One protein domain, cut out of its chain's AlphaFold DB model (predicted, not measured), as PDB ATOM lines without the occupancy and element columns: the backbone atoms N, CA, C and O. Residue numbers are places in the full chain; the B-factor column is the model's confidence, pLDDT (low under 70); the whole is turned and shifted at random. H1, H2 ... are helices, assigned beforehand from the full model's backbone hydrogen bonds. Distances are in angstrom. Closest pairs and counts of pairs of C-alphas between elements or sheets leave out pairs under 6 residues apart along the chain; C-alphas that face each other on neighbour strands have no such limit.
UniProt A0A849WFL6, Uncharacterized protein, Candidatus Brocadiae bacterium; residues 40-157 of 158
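Overview. This is residues 40 to 157 of the 158 residues of an uncharacterized protein of Candidatus Brocadiae bacterium (UniProt A0A849WFL6). A long helical hairpin, H1 and H2, makes one side of this domain; the short helices H3 and H4 cross H2 on its side away from H1. A long loop, residues 123 to 141, runs from H4 past H2 to H5, which touches no helix. The printed part has 118 residues with five named helices, H1 to H5 in chain order, and no named strand; the class is all helix. It is compact, with a radius of gyration of the C-alphas of 14.3 A, and rounded, spanning 43 by 33 by 27 A.

Arrangement. Begin with H2, residues 62 to 86, the hub that touches three helices. H1, residues 42 to 57, touches it at a shallow tilt of 24 degrees, opposite ways; the closest C-alphas, Ala 52 and Gly 68, are 4.2 A apart. With residues 73 to 77 alone, H2 touches H3, residues 96 to 102, about perpendicular at 84 degrees; the closest C-alphas, Phe 77 and Phe 96, are 6.7 A apart. With residues 62 to 69 alone, H2 touches H4, residues 112 to 122, at a steep tilt of 60 degrees; the closest C-alphas, Phe 66 and Thr 114, are 5.6 A apart. H3 touches H4, with the closest C-alphas, Ala 101 and Tyr 122, 5.5 A apart. H5, residues 142 to 155, is apart from H2. In H1, H2, H3, H4 and H5 every O i to N i+4 pair is within hydrogen-bond range.

Along the chain. Find C-alpha 62 at (142.427, 236.285, 261.738); from there H2 runs 36.3 A to C-alpha 86. H1 begins at C-alpha 42, (143.570, 208.333, 262.276), and spans 22.7 A. H3 spans 9.8 A and H4 15.2 A. H5 spans 20.1 A, ending at (129.319, 218.917, 240.549).

Size, cuts and confidence. The C-alphas farthest apart, Glu 60 and Lys 142, are 42.7 A apart. The printed part has no cut. The link from H4 to H5 is long, 19 residues. Residues 106 to 107 and 157 have pLDDT under 70.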
ATOM      1  N   THR A  40     150.396 211.520 261.055       93.81
ATOM      2  CA  THR A  40     149.701 211.208 262.309       93.81
ATOM      3  C   THR A  40     148.671 210.093 262.118       93.81
ATOM      4  O   THR A  40     148.217 209.826 260.998       93.81
ATOM      5  N   SER A  41     148.300 209.428 263.209       91.62
ATOM      6  CA  SER A  41     147.289 208.369 263.230       91.62
ATOM      7  C   SER A  41     145.890 208.880 262.864       91.62
ATOM      8  O   SER A  41     145.622 210.078 262.865       91.62
ATOM      9  N   TYR A  42     144.962 207.965 262.562       92.12
ATOM     10  CA  TYR A  42     143.570 208.333 262.276       92.12
ATOM     11  C   TYR A  42     142.942 209.194 263.384       92.12
ATOM     12  O   TYR A  42     142.399 210.254 263.083       92.12
ATOM     13  N   ASP A  43     143.074 208.785 264.649       93.25
ATOM     14  CA  ASP A  43     142.445 209.475 265.781       93.25
ATOM     15  C   ASP A  43     143.025 210.878 265.986       93.25
ATOM     16  O   ASP A  43     142.290 211.839 266.211       93.25
ATOM     17  N   GLU A  44     144.343 211.017 265.828       95.06
ATOM     18  CA  GLU A  44     145.012 212.318 265.865       95.06
ATOM     19  C   GLU A  44     144.534 213.215 264.721       95.06
ATOM     20  O   GLU A  44     144.220 214.379 264.955       95.06
ATOM     21  N   ARG A  45     144.388 212.685 263.499       96.12
ATOM     22  CA  ARG A  45     143.867 213.464 262.364       96.12
ATOM     23  C   ARG A  45     142.431 213.925 262.587       96.12
ATOM     24  O   ARG A  45     142.112 215.056 262.228       96.12
ATOM     25  N   GLU A  46     141.563 213.088 263.153       96.81
ATOM     26  CA  GLU A  46     140.192 213.502 263.486       96.81
ATOM     27  C   GLU A  46     140.185 214.557 264.602       96.81
ATOM     28  O   GLU A  46     139.482 215.563 264.490       96.81
ATOM     29  N   SER A  47     141.039 214.410 265.620       97.56
ATOM     30  CA  SER A  47     141.235 215.432 266.655       97.56
ATOM     31  C   SER A  47     141.704 216.768 266.062       97.56
ATOM     32  O   SER A  47     141.117 217.816 266.342       97.56
ATOM     33  N   MET A  48     142.684 216.734 265.153       97.44
ATOM     34  CA  MET A  48     143.182 217.915 264.444       97.44
ATOM     35  C   MET A  48     142.092 218.591 263.612       97.44
ATOM     36  O   MET A  48     142.015 219.815 263.608       97.44
ATOM     37  N   LYS A  49     141.236 217.829 262.917       95.75
ATOM     38  CA  LYS A  49     140.108 218.392 262.153       95.75
ATOM     39  C   LYS A  49     139.093 219.075 263.061       95.75
ATOM     40  O   LYS A  49     138.641 220.168 262.731       95.75
ATOM     41  N   ASN A  50     138.768 218.468 264.200       96.38
ATOM     42  CA  ASN A  50     137.847 219.052 265.174       96.38
ATOM     43  C   ASN A  50     138.413 220.353 265.756       96.38
ATOM     44  O   ASN A  50     137.736 221.377 265.764       96.38
ATOM     45  N   GLN A  51     139.683 220.353 266.163       97.56
ATOM     46  CA  GLN A  51     140.353 221.561 266.643       97.56
ATOM     47  C   GLN A  51     140.450 222.633 265.551       97.56
ATOM     48  O   GLN A  51     140.225 223.815 265.812       97.56
ATOM     49  N   ALA A  52     140.760 222.233 264.319       96.62
ATOM     50  CA  ALA A  52     140.804 223.137 263.184       96.62
ATOM     51  C   ALA A  52     139.445 223.794 262.934       96.62
ATOM     52  O   ALA A  52     139.395 224.997 262.700       96.62
ATOM     53  N   HIS A  53     138.355 223.028 263.031       95.06
ATOM     54  CA  HIS A  53     136.995 223.545 262.922       95.06
ATOM     55  C   HIS A  53     136.738 224.640 263.968       95.06
ATOM     56  O   HIS A  53     136.378 225.754 263.596       95.06
ATOM     57  N   LEU A  54     137.017 224.375 265.249       96.44
ATOM     58  CA  LEU A  54     136.876 225.380 266.312       96.44
ATOM     59  C   LEU A  54     137.681 226.651 265.997       96.44
ATOM     60  O   LEU A  54     137.150 227.754 266.029       96.44
ATOM     61  N   LEU A  55     138.944 226.516 265.595       97.19
ATOM     62  CA  LEU A  55     139.793 227.666 265.269       97.19
ATOM     63  C   LEU A  55     139.306 228.463 264.048       97.19
ATOM     64  O   LEU A  55     139.434 229.685 264.025       97.19
ATOM     65  N   ILE A  56     138.768 227.789 263.028       95.50
ATOM     66  CA  ILE A  56     138.274 228.426 261.801       95.50
ATOM     67  C   ILE A  56     136.978 229.208 262.060       95.50
ATOM     68  O   ILE A  56     136.838 230.326 261.555       95.50
ATOM     69  N   PHE A  57     136.039 228.632 262.816       92.56
ATOM     70  CA  PHE A  57     134.688 229.189 262.972       92.56
ATOM     71  C   PHE A  57     134.500 229.999 264.248       92.56
ATOM     72  O   PHE A  57     133.819 231.021 264.217       92.56
ATOM     73  N   GLU A  58     135.125 229.576 265.341       94.38
ATOM     74  CA  GLU A  58     134.975 230.184 266.667       94.38
ATOM     75  C   GLU A  58     136.195 231.031 267.056       94.38
ATOM     76  O   GLU A  58     136.146 231.776 268.029       94.38
ATOM     77  N   GLY A  59     137.287 230.969 266.284       94.12
ATOM     78  CA  GLY A  59     138.452 231.825 266.492       94.12
ATOM     79  C   GLY A  59     138.109 233.312 266.362       94.12
ATOM     80  O   GLY A  59     137.541 233.750 265.361       94.12
ATOM     81  N   GLU A  60     138.513 234.105 267.350       94.81
ATOM     82  CA  GLU A  60     138.254 235.548 267.423       94.81
ATOM     83  C   GLU A  60     139.160 236.353 266.479       94.81
ATOM     84  O   GLU A  60     138.788 237.418 265.987       94.81
ATOM     85  N   THR A  61     140.353 235.832 266.185       95.88
ATOM     86  CA  THR A  61     141.384 236.533 265.410       95.88
ATOM     87  C   THR A  61     141.598 235.925 264.024       95.88
ATOM     88  O   THR A  61     141.468 234.718 263.808       95.88
ATOM     89  N   ALA A  62     142.025 236.754 263.066       94.31
ATOM     90  CA  ALA A  62     142.427 236.285 261.738       94.31
ATOM     91  C   ALA A  62     143.601 235.285 261.793       94.31
ATOM     92  O   ALA A  62     143.734 234.424 260.924       94.31
ATOM     93  N   GLU A  63     144.456 235.386 262.812       96.00
ATOM     94  CA  GLU A  63     145.551 234.448 263.039       96.00
ATOM     95  C   GLU A  63     145.055 233.073 263.495       96.00
ATOM     96  O   GLU A  63     145.483 232.068 262.930       96.00
ATOM     97  N   GLN A  64     144.109 233.006 264.437       97.00
ATOM     98  CA  GLN A  64     143.496 231.737 264.846       97.00
ATOM     99  C   GLN A  64     142.835 231.031 263.664       97.00
ATOM    100  O   GLN A  64     143.098 229.851 263.445       97.00
ATOM    101  N   LYS A  65     142.066 231.758 262.845       96.62
ATOM    102  CA  LYS A  65     141.409 231.185 261.658       96.62
ATOM    103  C   LYS A  65     142.418 230.669 260.635       96.62
ATOM    104  O   LYS A  65     142.245 229.584 260.082       96.62
ATOM    105  N   PHE A  66     143.497 231.419 260.414       96.25
ATOM    106  CA  PHE A  66     144.603 231.006 259.551       96.25
ATOM    107  C   PHE A  66     145.302 229.744 260.070       96.25
ATOM    108  O   PHE A  66     145.494 228.793 259.314       96.25
ATOM    109  N   ASN A  67     145.621 229.696 261.362       96.94
ATOM    110  CA  ASN A  67     146.244 228.533 261.989       96.94
ATOM    111  C   ASN A  67     145.305 227.318 261.993       96.94
ATOM    112  O   ASN A  67     145.754 226.203 261.731       96.94
ATOM    113  N   GLY A  68     144.002 227.529 262.194       97.12
ATOM    114  CA  GLY A  68     142.976 226.498 262.053       97.12
ATOM    115  C   GLY A  68     142.941 225.908 260.644       97.12
ATOM    116  O   GLY A  68     142.965 224.691 260.483       97.12
ATOM    117  N   ALA A  69     142.991 226.746 259.608       96.12
ATOM    118  CA  ALA A  69     143.065 226.272 258.228       96.12
ATOM    119  C   ALA A  69     144.341 225.464 257.942       96.12
ATOM    120  O   ALA A  69     144.268 224.400 257.324       96.12
ATOM    121  N   LEU A  70     145.502 225.904 258.438       97.00
ATOM    122  CA  LEU A  70     146.743 225.132 258.313       97.00
ATOM    123  C   LEU A  70     146.666 223.783 259.033       97.00
ATOM    124  O   LEU A  70     147.139 222.782 258.494       97.00
ATOM    125  N   LEU A  71     146.039 223.735 260.210       97.56
ATOM    126  CA  LEU A  71     145.828 222.495 260.955       97.56
ATOM    127  C   LEU A  71     144.911 221.526 260.191       97.56
ATOM    128  O   LEU A  71     145.221 220.338 260.086       97.56
ATOM    129  N   LEU A  72     143.838 222.035 259.574       96.06
ATOM    130  CA  LEU A  72     142.956 221.243 258.714       96.06
ATOM    131  C   LEU A  72     143.720 220.657 257.521       96.06
ATOM    132  O   LEU A  72     143.630 219.461 257.236       96.06
ATOM    133  N   PHE A  73     144.516 221.480 256.832       95.75
ATOM    134  CA  PHE A  73     145.330 221.003 255.715       95.75
ATOM    135  C   PHE A  73     146.380 220.002 256.156       95.75
ATOM    136  O   PHE A  73     146.667 219.078 255.400       95.75
ATOM    137  N   LYS A  74     146.927 220.141 257.364       97.50
ATOM    138  CA  LYS A  74     147.876 219.178 257.913       97.50
ATOM    139  C   LYS A  74     147.239 217.805 258.102       97.50
ATOM    140  O   LYS A  74     147.811 216.814 257.659       97.50
ATOM    141  N   ALA A  75     146.026 217.750 258.650       97.12
ATOM    142  CA  ALA A  75     145.282 216.498 258.789       97.12
ATOM    143  C   ALA A  75     144.988 215.845 257.423       97.12
ATOM    144  O   ALA A  75     145.103 214.628 257.260       97.12
ATOM    145  N   HIS A  76     144.641 216.649 256.412       96.62
ATOM    146  CA  HIS A  76     144.434 216.157 255.048       96.62
ATOM    147  C   HIS A  76     145.728 215.684 254.376       96.62
ATOM    148  O   HIS A  76     145.747 214.609 253.778       96.62
ATOM    149  N   PHE A  77     146.810 216.448 254.516       97.81
ATOM    150  CA  PHE A  77     148.136 216.089 254.026       97.81
ATOM    151  C   PHE A  77     148.596 214.754 254.608       97.81
ATOM    152  O   PHE A  77     149.054 213.895 253.864       97.81
ATOM    153  N   ASP A  78     148.418 214.550 255.913       97.50
ATOM    154  CA  ASP A  78     148.798 213.309 256.583       97.50
ATOM    155  C   ASP A  78     148.025 212.114 256.028       97.50
ATOM    156  O   ASP A  78     148.625 211.101 255.676       97.50
ATOM    157  N   ARG A  79     146.706 212.253 255.843       96.81
ATOM    158  CA  ARG A  79     145.895 211.223 255.178       96.81
ATOM    159  C   ARG A  79     146.383 210.949 253.751       96.81
ATOM    160  O   ARG A  79     146.502 209.792 253.356       96.81
ATOM    161  N   SER A  80     146.649 211.996 252.973       97.69
ATOM    162  CA  SER A  80     147.140 211.877 251.596       97.69
ATOM    163  C   SER A  80     148.490 211.149 251.542       97.69
ATOM    164  O   SER A  80     148.675 210.214 250.758       97.69
ATOM    165  N   LEU A  81     149.415 211.512 252.431       97.50
ATOM    166  CA  LEU A  81     150.733 210.901 252.528       97.50
ATOM    167  C   LEU A  81     150.654 209.448 253.019       97.50
ATOM    168  O   LEU A  81     151.361 208.597 252.487       97.50
ATOM    169  N   GLU A  82     149.775 209.125 253.966       95.81
ATOM    170  CA  GLU A  82     149.519 207.745 254.406       95.81
ATOM    171  C   GLU A  82     149.060 206.862 253.234       95.81
ATOM    172  O   GLU A  82     149.610 205.778 253.013       95.81
ATOM    173  N   ILE A  83     148.117 207.347 252.416       95.88
ATOM    174  CA  ILE A  83     147.669 206.644 251.202       95.88
ATOM    175  C   ILE A  83     148.843 206.454 250.233       95.88
ATOM    176  O   ILE A  83     149.024 205.357 249.691       95.88
ATOM    177  N   ALA A  84     149.679 207.477 250.053       96.88
ATOM    178  CA  ALA A  84     150.866 207.411 249.206       96.88
ATOM    179  C   ALA A  84     151.915 206.408 249.705       96.88
ATOM    180  O   ALA A  84     152.554 205.715 248.905       96.88
ATOM    181  N   ILE A  85     152.088 206.304 251.024       94.56
ATOM    182  CA  ILE A  85     152.966 205.328 251.674       94.56
ATOM    183  C   ILE A  85     152.442 203.919 251.419       94.56
ATOM    184  O   ILE A  85     153.192 203.055 250.947       94.56
ATOM    185  N   ASN A  86     151.156 203.691 251.677       92.25
ATOM    186  CA  ASN A  86     150.515 202.390 251.501       92.25
ATOM    187  C   ASN A  86     150.527 201.942 250.035       92.25
ATOM    188  O   ASN A  86     150.831 200.787 249.753       92.25
ATOM    189  N   SER A  87     150.361 202.884 249.109       94.19
ATOM    190  CA  SER A  87     150.368 202.656 247.658       94.19
ATOM    191  C   SER A  87     151.759 202.764 247.010       94.19
ATOM    192  O   SER A  87     151.889 202.731 245.789       94.19
ATOM    193  N   ASN A  88     152.818 202.900 247.818       93.81
ATOM    194  CA  ASN A  88     154.223 202.913 247.398       93.81
ATOM    195  C   ASN A  88     154.630 204.026 246.402       93.81
ATOM    196  O   ASN A  88     155.595 203.867 245.655       93.81
ATOM    197  N   TYR A  89     153.948 205.173 246.412       95.50
ATOM    198  CA  TYR A  89     154.319 206.353 245.614       95.50
ATOM    199  C   TYR A  89     154.712 207.576 246.458       95.50
ATOM    200  O   TYR A  89     154.941 208.650 245.906       95.50
ATOM    201  N   TRP A  90     154.857 207.416 247.775       95.50
ATOM    202  CA  TRP A  90     155.210 208.474 248.732       95.50
ATOM    203  C   TRP A  90     156.438 209.316 248.356       95.50
ATOM    204  O   TRP A  90     156.454 210.506 248.637       95.50
ATOM    205  N   LYS A  91     157.433 208.753 247.656       95.31
ATOM    206  CA  LYS A  91     158.614 209.507 247.178       95.31
ATOM    207  C   LYS A  91     158.276 210.621 246.182       95.31
ATOM    208  O   LYS A  91     159.098 211.496 245.952       95.31
ATOM    209  N   LYS A  92     157.106 210.543 245.546       96.06
ATOM    210  CA  LYS A  92     156.588 211.547 244.608       96.06
ATOM    211  C   LYS A  92     155.558 212.468 245.258       96.06
ATOM    212  O   LYS A  92     155.072 213.365 244.579       96.06
ATOM    213  N   HIS A  93     155.174 212.207 246.509       97.50
ATOM    214  CA  HIS A  93     154.167 213.008 247.188       97.50
ATOM    215  C   HIS A  93     154.682 214.446 247.342       97.50
ATOM    216  O   HIS A  93     155.856 214.622 247.682       97.50
ATOM    217  N   PRO A  94     153.847 215.468 247.090       97.19
ATOM    218  CA  PRO A  94     154.254 216.857 247.258       97.19
ATOM    219  C   PRO A  94     154.682 217.141 248.702       97.19
ATOM    220  O   PRO A  94     154.228 216.478 249.642       97.19
ATOM    221  N   SER A  95     155.529 218.158 248.877       97.00
ATOM    222  CA  SER A  95     155.756 218.780 250.191       97.00
ATOM    223  C   SER A  95     154.455 219.370 250.747       97.00
ATOM    224  O   SER A  95     153.473 219.531 250.017       97.00
ATOM    225  N   PHE A  96     154.428 219.699 252.037       97.31
ATOM    226  CA  PHE A  96     153.228 220.254 252.662       97.31
ATOM    227  C   PHE A  96     152.817 221.588 252.024       97.31
ATOM    228  O   PHE A  96     151.648 221.803 251.720       97.31
ATOM    229  N   GLU A  97     153.786 222.449 251.731       97.31
ATOM    230  CA  GLU A  97     153.595 223.753 251.104       97.31
ATOM    231  C   GLU A  97     153.047 223.614 249.679       97.31
ATOM    232  O   GLU A  97     152.072 224.276 249.316       97.31
ATOM    233  N   GLN A  98     153.621 222.705 248.882       97.56
ATOM    234  CA  GLN A  98     153.114 222.395 247.541       97.56
ATOM    235  C   GLN A  98     151.702 221.817 247.602       97.56
ATOM    236  O   GLN A  98     150.846 222.205 246.812       97.56
ATOM    237  N   TYR A  99     151.445 220.921 248.553       97.50
ATOM    238  CA  TYR A  99     150.130 220.332 248.759       97.50
ATOM    239  C   TYR A  99     149.076 221.403 249.081       97.50
ATOM    240  O   TYR A  99     148.016 221.408 248.462       97.50
ATOM    241  N   ILE A 100     149.378 222.359 249.971       96.31
ATOM    242  CA  ILE A 100     148.501 223.509 250.249       96.31
ATOM    243  C   ILE A 100     148.221 224.279 248.953       96.31
ATOM    244  O   ILE A 100     147.062 224.526 248.627       96.31
ATOM    245  N   ALA A 101     149.249 224.598 248.163       96.44
ATOM    246  CA  ALA A 101     149.069 225.322 246.907       96.44
ATOM    247  C   ALA A 101     148.146 224.585 245.909       96.44
ATOM    248  O   ALA A 101     147.434 225.241 245.142       96.44
ATOM    249  N   MET A 102     148.125 223.247 245.944       95.62
ATOM    250  CA  MET A 102     147.308 222.379 245.085       95.62
ATOM    251  C   MET A 102     145.849 222.220 245.534       95.62
ATOM    252  O   MET A 102     145.007 221.844 244.719       95.62
ATOM    253  N   MET A 103     145.541 222.472 246.809       91.81
ATOM    254  CA  MET A 103     144.191 222.298 247.350       91.81
ATOM    255  C   MET A 103     143.196 223.252 246.688       91.81
ATOM    256  O   MET A 103     143.497 224.428 246.469       91.81
ATOM    257  N   ASP A 104     141.986 222.765 246.418       86.12
ATOM    258  CA  ASP A 104     140.864 223.609 246.016       86.12
ATOM    259  C   ASP A 104     140.069 224.069 247.247       86.12
ATOM    260  O   ASP A 104     139.620 223.256 248.054       86.12
ATOM    261  N   TYR A 105     139.903 225.385 247.382       80.12
ATOM    262  CA  TYR A 105     139.218 226.017 248.514       80.12
ATOM    263  C   TYR A 105     137.808 226.488 248.176       80.12
ATOM    264  O   TYR A 105     137.090 226.898 249.086       80.12
ATOM    265  N   ALA A 106     137.404 226.422 246.901       67.19
ATOM    266  CA  ALA A 106     136.206 227.085 246.386       67.19
ATOM    267  C   ALA A 106     134.905 226.681 247.100       67.19
ATOM    268  O   ALA A 106     133.946 227.445 247.086       67.19
ATOM    269  N   LYS A 107     134.869 225.506 247.742       65.12
ATOM    270  CA  LYS A 107     133.754 225.061 248.594       65.12
ATOM    271  C   LYS A 107     134.212 224.518 249.951       65.12
ATOM    272  O   LYS A 107     133.533 223.697 250.562       65.12
ATOM    273  N   THR A 108     135.390 224.935 250.413       74.31
ATOM    274  CA  THR A 108     135.756 224.710 251.815       74.31
ATOM    275  C   THR A 108     134.967 225.676 252.681       74.31
ATOM    276  O   THR A 108     134.687 226.794 252.265       74.31
ATOM    277  N   ALA A 109     134.646 225.276 253.905       81.94
ATOM    278  CA  ALA A 109     134.002 226.169 254.860       81.94
ATOM    279  C   ALA A 109     134.998 227.198 255.465       81.94
ATOM    280  O   ALA A 109     134.696 227.875 256.437       81.94
ATOM    281  N   ILE A 110     136.202 227.330 254.891       90.31
ATOM    282  CA  ILE A 110     137.222 228.281 255.338       90.31
ATOM    283  C   ILE A 110     136.814 229.695 254.885       90.31
ATOM    284  O   ILE A 110     136.531 229.881 253.702       90.31
ATOM    285  N   PRO A 111     136.831 230.702 255.779       91.31
ATOM    286  CA  PRO A 111     136.518 232.086 255.432       91.31
ATOM    287  C   PRO A 111     137.376 232.628 254.281       91.31
ATOM    288  O   PRO A 111     138.580 232.369 254.225       91.31
ATOM    289  N   GLU A 112     136.776 233.432 253.403       91.62
ATOM    290  CA  GLU A 112     137.416 233.944 252.182       91.62
ATOM    291  C   GLU A 112     138.708 234.729 252.459       91.62
ATOM    292  O   GLU A 112     139.728 234.488 251.816       91.62
ATOM    293  N   GLU A 113     138.719 235.584 253.484       92.25
ATOM    294  CA  GLU A 113     139.922 236.321 253.902       92.25
ATOM    295  C   GLU A 113     141.066 235.388 254.322       92.25
ATOM    296  O   GLU A 113     142.235 235.604 253.994       92.25
ATOM    297  N   THR A 114     140.733 234.289 255.005       94.44
ATOM    298  CA  THR A 114     141.712 233.264 255.372       94.44
ATOM    299  C   THR A 114     142.246 232.569 254.124       94.44
ATOM    300  O   THR A 114     143.460 232.393 253.993       94.44
ATOM    301  N   VAL A 115     141.367 232.221 253.177       93.75
ATOM    302  CA  VAL A 115     141.753 231.640 251.883       93.75
ATOM    303  C   VAL A 115     142.692 232.575 251.125       93.75
ATOM    304  O   VAL A 115     143.733 232.125 250.642       93.75
ATOM    305  N   LYS A 116     142.379 233.871 251.058       94.00
ATOM    306  CA  LYS A 116     143.226 234.882 250.420       94.00
ATOM    307  C   LYS A 116     144.617 234.919 251.050       94.00
ATOM    308  O   LYS A 116     145.603 234.763 250.333       94.00
ATOM    309  N   LYS A 117     144.705 234.983 252.381       95.19
ATOM    310  CA  LYS A 117     145.983 234.961 253.113       95.19
ATOM    311  C   LYS A 117     146.792 233.684 252.855       95.19
ATOM    312  O   LYS A 117     148.014 233.729 252.716       95.19
ATOM    313  N   ILE A 118     146.131 232.528 252.768       95.31
ATOM    314  CA  ILE A 118     146.783 231.261 252.398       95.31
ATOM    315  C   ILE A 118     147.336 231.341 250.971       95.31
ATOM    316  O   ILE A 118     148.476 230.941 250.737       95.31
ATOM    317  N   ARG A 119     146.565 231.876 250.021       95.19
ATOM    318  CA  ARG A 119     146.996 232.031 248.624       95.19
ATOM    319  C   ARG A 119     148.150 233.010 248.468       95.19
ATOM    320  O   ARG A 119     149.054 232.723 247.694       95.19
ATOM    321  N   GLU A 120     148.158 234.104 249.215       96.38
ATOM    322  CA  GLU A 120     149.280 235.045 249.245       96.38
ATOM    323  C   GLU A 120     150.563 234.372 249.754       96.38
ATOM    324  O   GLU A 120     151.637 234.604 249.205       96.38
ATOM    325  N   LYS A 121     150.456 233.492 250.759       97.06
ATOM    326  CA  LYS A 121     151.621 232.824 251.357       97.06
ATOM    327  C   LYS A 121     152.147 231.629 250.554       97.06
ATOM    328  O   LYS A 121     153.357 231.460 250.455       97.06
ATOM    329  N   TYR A 122     151.264 230.773 250.039       96.88
ATOM    330  CA  TYR A 122     151.641 229.488 249.426       96.88
ATOM    331  C   TYR A 122     151.403 229.432 247.910       96.88
ATOM    332  O   TYR A 122     151.838 228.490 247.250       96.88
ATOM    333  N   GLY A 123     150.720 230.423 247.339       95.69
ATOM    334  CA  GLY A 123     150.366 230.452 245.923       95.69
ATOM    335  C   GLY A 123     149.209 229.517 245.547       95.69
ATOM    336  O   GLY A 123     148.394 229.080 246.371       95.69
ATOM    337  N   ARG A 124     149.105 229.233 244.243       94.62
ATOM    338  CA  ARG A 124     148.074 228.363 243.663       94.62
ATOM    339  C   ARG A 124     148.647 227.501 242.546       94.62
ATOM    340  O   ARG A 124     149.204 228.025 241.589       94.62
ATOM    341  N   ILE A 125     148.421 226.194 242.641       94.69
ATOM    342  CA  ILE A 125     148.705 225.206 241.599       94.69
ATOM    343  C   ILE A 125     147.373 224.542 241.236       94.69
ATOM    344  O   ILE A 125     146.836 223.742 241.994       94.69
ATOM    345  N   ALA A 126     146.788 224.924 240.104       90.50
ATOM    346  CA  ALA A 126     145.475 224.426 239.706       90.50
ATOM    347  C   ALA A 126     145.547 223.007 239.113       90.50
ATOM    348  O   ALA A 126     146.517 222.649 238.452       90.50
ATOM    349  N   GLY A 127     144.482 222.222 239.305       88.19
ATOM    350  CA  GLY A 127     144.274 220.954 238.596       88.19
ATOM    351  C   GLY A 127     145.066 219.754 239.119       88.19
ATOM    352  O   GLY A 127     144.983 218.687 238.516       88.19
ATOM    353  N   GLU A 128     145.799 219.884 240.227       93.56
ATOM    354  CA  GLU A 128     146.568 218.778 240.818       93.56
ATOM    355  C   GLU A 128     145.747 217.888 241.758       93.56
ATOM    356  O   GLU A 128     145.928 216.671 241.757       93.56
ATOM    357  N   ILE A 129     144.802 218.470 242.496       93.75
ATOM    358  CA  ILE A 129     143.802 217.755 243.297       93.75
ATOM    359  C   ILE A 129     142.427 218.168 242.773       93.75
ATOM    360  O   ILE A 129     142.190 219.348 242.509       93.75
ATOM    361  N   ALA A 130     141.532 217.201 242.566       90.94
ATOM    362  CA  ALA A 130     140.199 217.510 242.058       90.94
ATOM    363  C   ALA A 130     139.385 218.342 243.073       90.94
ATOM    364  O   ALA A 130     139.607 218.218 244.283       90.94
ATOM    365  N   PRO A 131     138.399 219.135 242.618       86.94
ATOM    366  CA  PRO A 131     137.489 219.840 243.517       86.94
ATOM    367  C   PRO A 131     136.861 218.903 244.556       86.94
ATOM    368  O   PRO A 131     136.537 217.755 244.244       86.94
ATOM    369  N   TYR A 132     136.672 219.395 245.785       83.06
ATOM    370  CA  TYR A 132     136.133 218.643 246.939       83.06
ATOM    371  C   TYR A 132     136.988 217.480 247.439       83.06
ATOM    372  O   TYR A 132     136.549 216.716 248.301       83.06
ATOM    373  N   GLN A 133     138.189 217.307 246.900       90.94
ATOM    374  CA  GLN A 133     139.074 216.222 247.281       90.94
ATOM    375  C   GLN A 133     140.266 216.750 248.072       90.94
ATOM    376  O   GLN A 133     140.634 217.918 248.004       90.94
ATOM    377  N   SER A 134     140.850 215.860 248.865       93.00
ATOM    378  CA  SER A 134     141.970 216.162 249.765       93.00
ATOM    379  C   SER A 134     143.031 215.062 249.740       93.00
ATOM    380  O   SER A 134     143.776 214.868 250.690       93.00
ATOM    381  N   VAL A 135     143.053 214.267 248.674       95.81
ATOM    382  CA  VAL A 135     144.073 213.240 248.470       95.81
ATOM    383  C   VAL A 135     144.777 213.576 247.177       95.81
ATOM    384  O   VAL A 135     144.131 213.738 246.144       95.81
ATOM    385  N   TRP A 136     146.093 213.697 247.234       97.50
ATOM    386  CA  TRP A 136     146.901 213.841 246.043       97.50
ATOM    387  C   TRP A 136     147.254 212.462 245.493       97.50
ATOM    388  O   TRP A 136     147.683 211.571 246.226       97.50
ATOM    389  N   TYR A 137     147.120 212.314 244.180       97.56
ATOM    390  CA  TYR A 137     147.549 211.129 243.452       97.56
ATOM    391  C   TYR A 137     148.557 211.525 242.367       97.56
ATOM    392  O   TYR A 137     148.413 212.591 241.761       97.56
ATOM    393  N   PRO A 138     149.543 210.664 242.048       96.19
ATOM    394  CA  PRO A 138     150.515 210.955 241.007       96.19
ATOM    395  C   PRO A 138     149.849 211.303 239.670       96.19
ATOM    396  O   PRO A 138     148.834 210.686 239.309       96.19
ATOM    397  N   PRO A 139     150.433 212.234 238.891       93.56
ATOM    398  CA  PRO A 139     149.987 212.505 237.533       93.56
ATOM    399  C   PRO A 139     149.885 211.219 236.710       93.56
ATOM    400  O   PRO A 139     150.750 210.347 236.802       93.56
ATOM    401  N   LYS A 140     148.830 211.120 235.893       89.94
ATOM    402  CA  LYS A 140     148.528 209.961 235.030       89.94
ATOM    403  C   LYS A 140     148.247 208.643 235.776       89.94
ATOM    404  O   LYS A 140     148.264 207.583 235.155       89.94
ATOM    405  N   SER A 141     147.990 208.672 237.086       94.44
ATOM    406  CA  SER A 141     147.478 207.491 237.796       94.44
ATOM    407  C   SER A 141     145.980 207.298 237.552       94.44
ATOM    408  O   SER A 141     145.225 208.265 237.436       94.44
ATOM    409  N   LYS A 142     145.541 206.034 237.545       94.81
ATOM    410  CA  LYS A 142     144.117 205.671 237.462       94.81
ATOM    411  C   LYS A 142     143.309 206.250 238.626       94.81
ATOM    412  O   LYS A 142     142.145 206.588 238.453       94.81
ATOM    413  N   ASP A 143     143.912 206.374 239.809       94.50
ATOM    414  CA  ASP A 143     143.236 206.939 240.980       94.50
ATOM    415  C   ASP A 143     143.012 208.447 240.836       94.50
ATOM    416  O   ASP A 143     141.923 208.922 241.156       94.50
ATOM    417  N   ARG A 144     143.974 209.186 240.255       94.06
ATOM    418  CA  ARG A 144     143.764 210.595 239.883       94.06
ATOM    419  C   ARG A 144     142.638 210.720 238.859       94.06
ATOM    420  O   ARG A 144     141.743 211.531 239.039       94.06
ATOM    421  N   GLU A 145     142.635 209.899 237.814       94.12
ATOM    422  CA  GLU A 145     141.572 209.921 236.799       94.12
ATOM    423  C   GLU A 145     140.180 209.698 237.416       94.12
ATOM    424  O   GLU A 145     139.280 210.521 237.240       94.12
ATOM    425  N   LYS A 146     140.026 208.647 238.232       93.94
ATOM    426  CA  LYS A 146     138.781 208.364 238.967       93.94
ATOM    427  C   LYS A 146     138.363 209.524 239.864       93.94
ATOM    428  O   LYS A 146     137.180 209.851 239.925       93.94
ATOM    429  N   GLN A 147     139.321 210.140 240.554       93.25
ATOM    430  CA  GLN A 147     139.068 211.274 241.433       93.25
ATOM    431  C   GLN A 147     138.437 212.452 240.672       93.25
ATOM    432  O   GLN A 147     137.453 213.025 241.138       93.25
ATOM    433  N   PHE A 148     138.965 212.793 239.494       92.12
ATOM    434  CA  PHE A 148     138.427 213.879 238.672       92.12
ATOM    435  C   PHE A 148     137.064 213.528 238.060       92.12
ATOM    436  O   PHE A 148     136.164 214.364 238.083       92.12
ATOM    437  N   ILE A 149     136.867 212.286 237.600       92.50
ATOM    438  CA  ILE A 149     135.556 211.810 237.123       92.50
ATOM    439  C   ILE A 149     134.502 211.930 238.233       92.50
ATOM    440  O   ILE A 149     133.408 212.450 238.008       92.50
ATOM    441  N   GLN A 150     134.837 211.511 239.456       88.44
ATOM    442  CA  GLN A 150     133.928 211.612 240.596       88.44
ATOM    443  C   GLN A 150     133.589 213.070 240.938       88.44
ATOM    444  O   GLN A 150     132.434 213.374 241.238       88.44
ATOM    445  N   ALA A 151     134.570 213.976 240.882       87.06
ATOM    446  CA  ALA A 151     134.345 215.398 241.129       87.06
ATOM    447  C   ALA A 151     133.379 216.013 240.099       87.06
ATOM    448  O   ALA A 151     132.482 216.765 240.483       87.06
ATOM    449  N   ILE A 152     133.501 215.635 238.820       86.69
ATOM    450  CA  ILE A 152     132.581 216.063 237.754       86.69
ATOM    451  C   ILE A 152     131.160 215.569 238.047       86.69
ATOM    452  O   ILE A 152     130.234 216.378 238.092       86.69
ATOM    453  N   HIS A 153     130.981 214.277 238.337       84.25
ATOM    454  CA  HIS A 153     129.660 213.727 238.663       84.25
ATOM    455  C   HIS A 153     129.020 214.394 239.888       84.25
ATOM    456  O   HIS A 153     127.814 214.629 239.900       84.25
ATOM    457  N   ASN A 154     129.811 214.716 240.913       80.06
ATOM    458  CA  ASN A 154     129.307 215.391 242.109       80.06
ATOM    459  C   ASN A 154     128.913 216.846 241.823       80.06
ATOM    460  O   ASN A 154     127.935 217.327 242.384       80.06
ATOM    461  N   SER A 155     129.632 217.534 240.931       75.19
ATOM    462  CA  SER A 155     129.319 218.917 240.549       75.19
ATOM    463  C   SER A 155     128.033 219.062 239.732       75.19
ATOM    464  O   SER A 155     127.444 220.131 239.732       75.19
ATOM    465  N   GLN A 156     127.580 217.994 239.066       72.75
ATOM    466  CA  GLN A 156     126.329 217.976 238.296       72.75
ATOM    467  C   GLN A 156     125.089 217.692 239.159       72.75
ATOM    468  O   GLN A 156     123.969 217.809 238.674       72.75
ATOM    469  N   LYS A 157     125.281 217.278 240.420       61.78
ATOM    470  CA  LYS A 157     124.205 216.923 241.361       61.78
ATOM    471  C   LYS A 157     123.964 217.971 242.453       61.78
ATOM    472  O   LYS A 157     123.061 217.773 243.261       61.78
TER     473      LYS A 157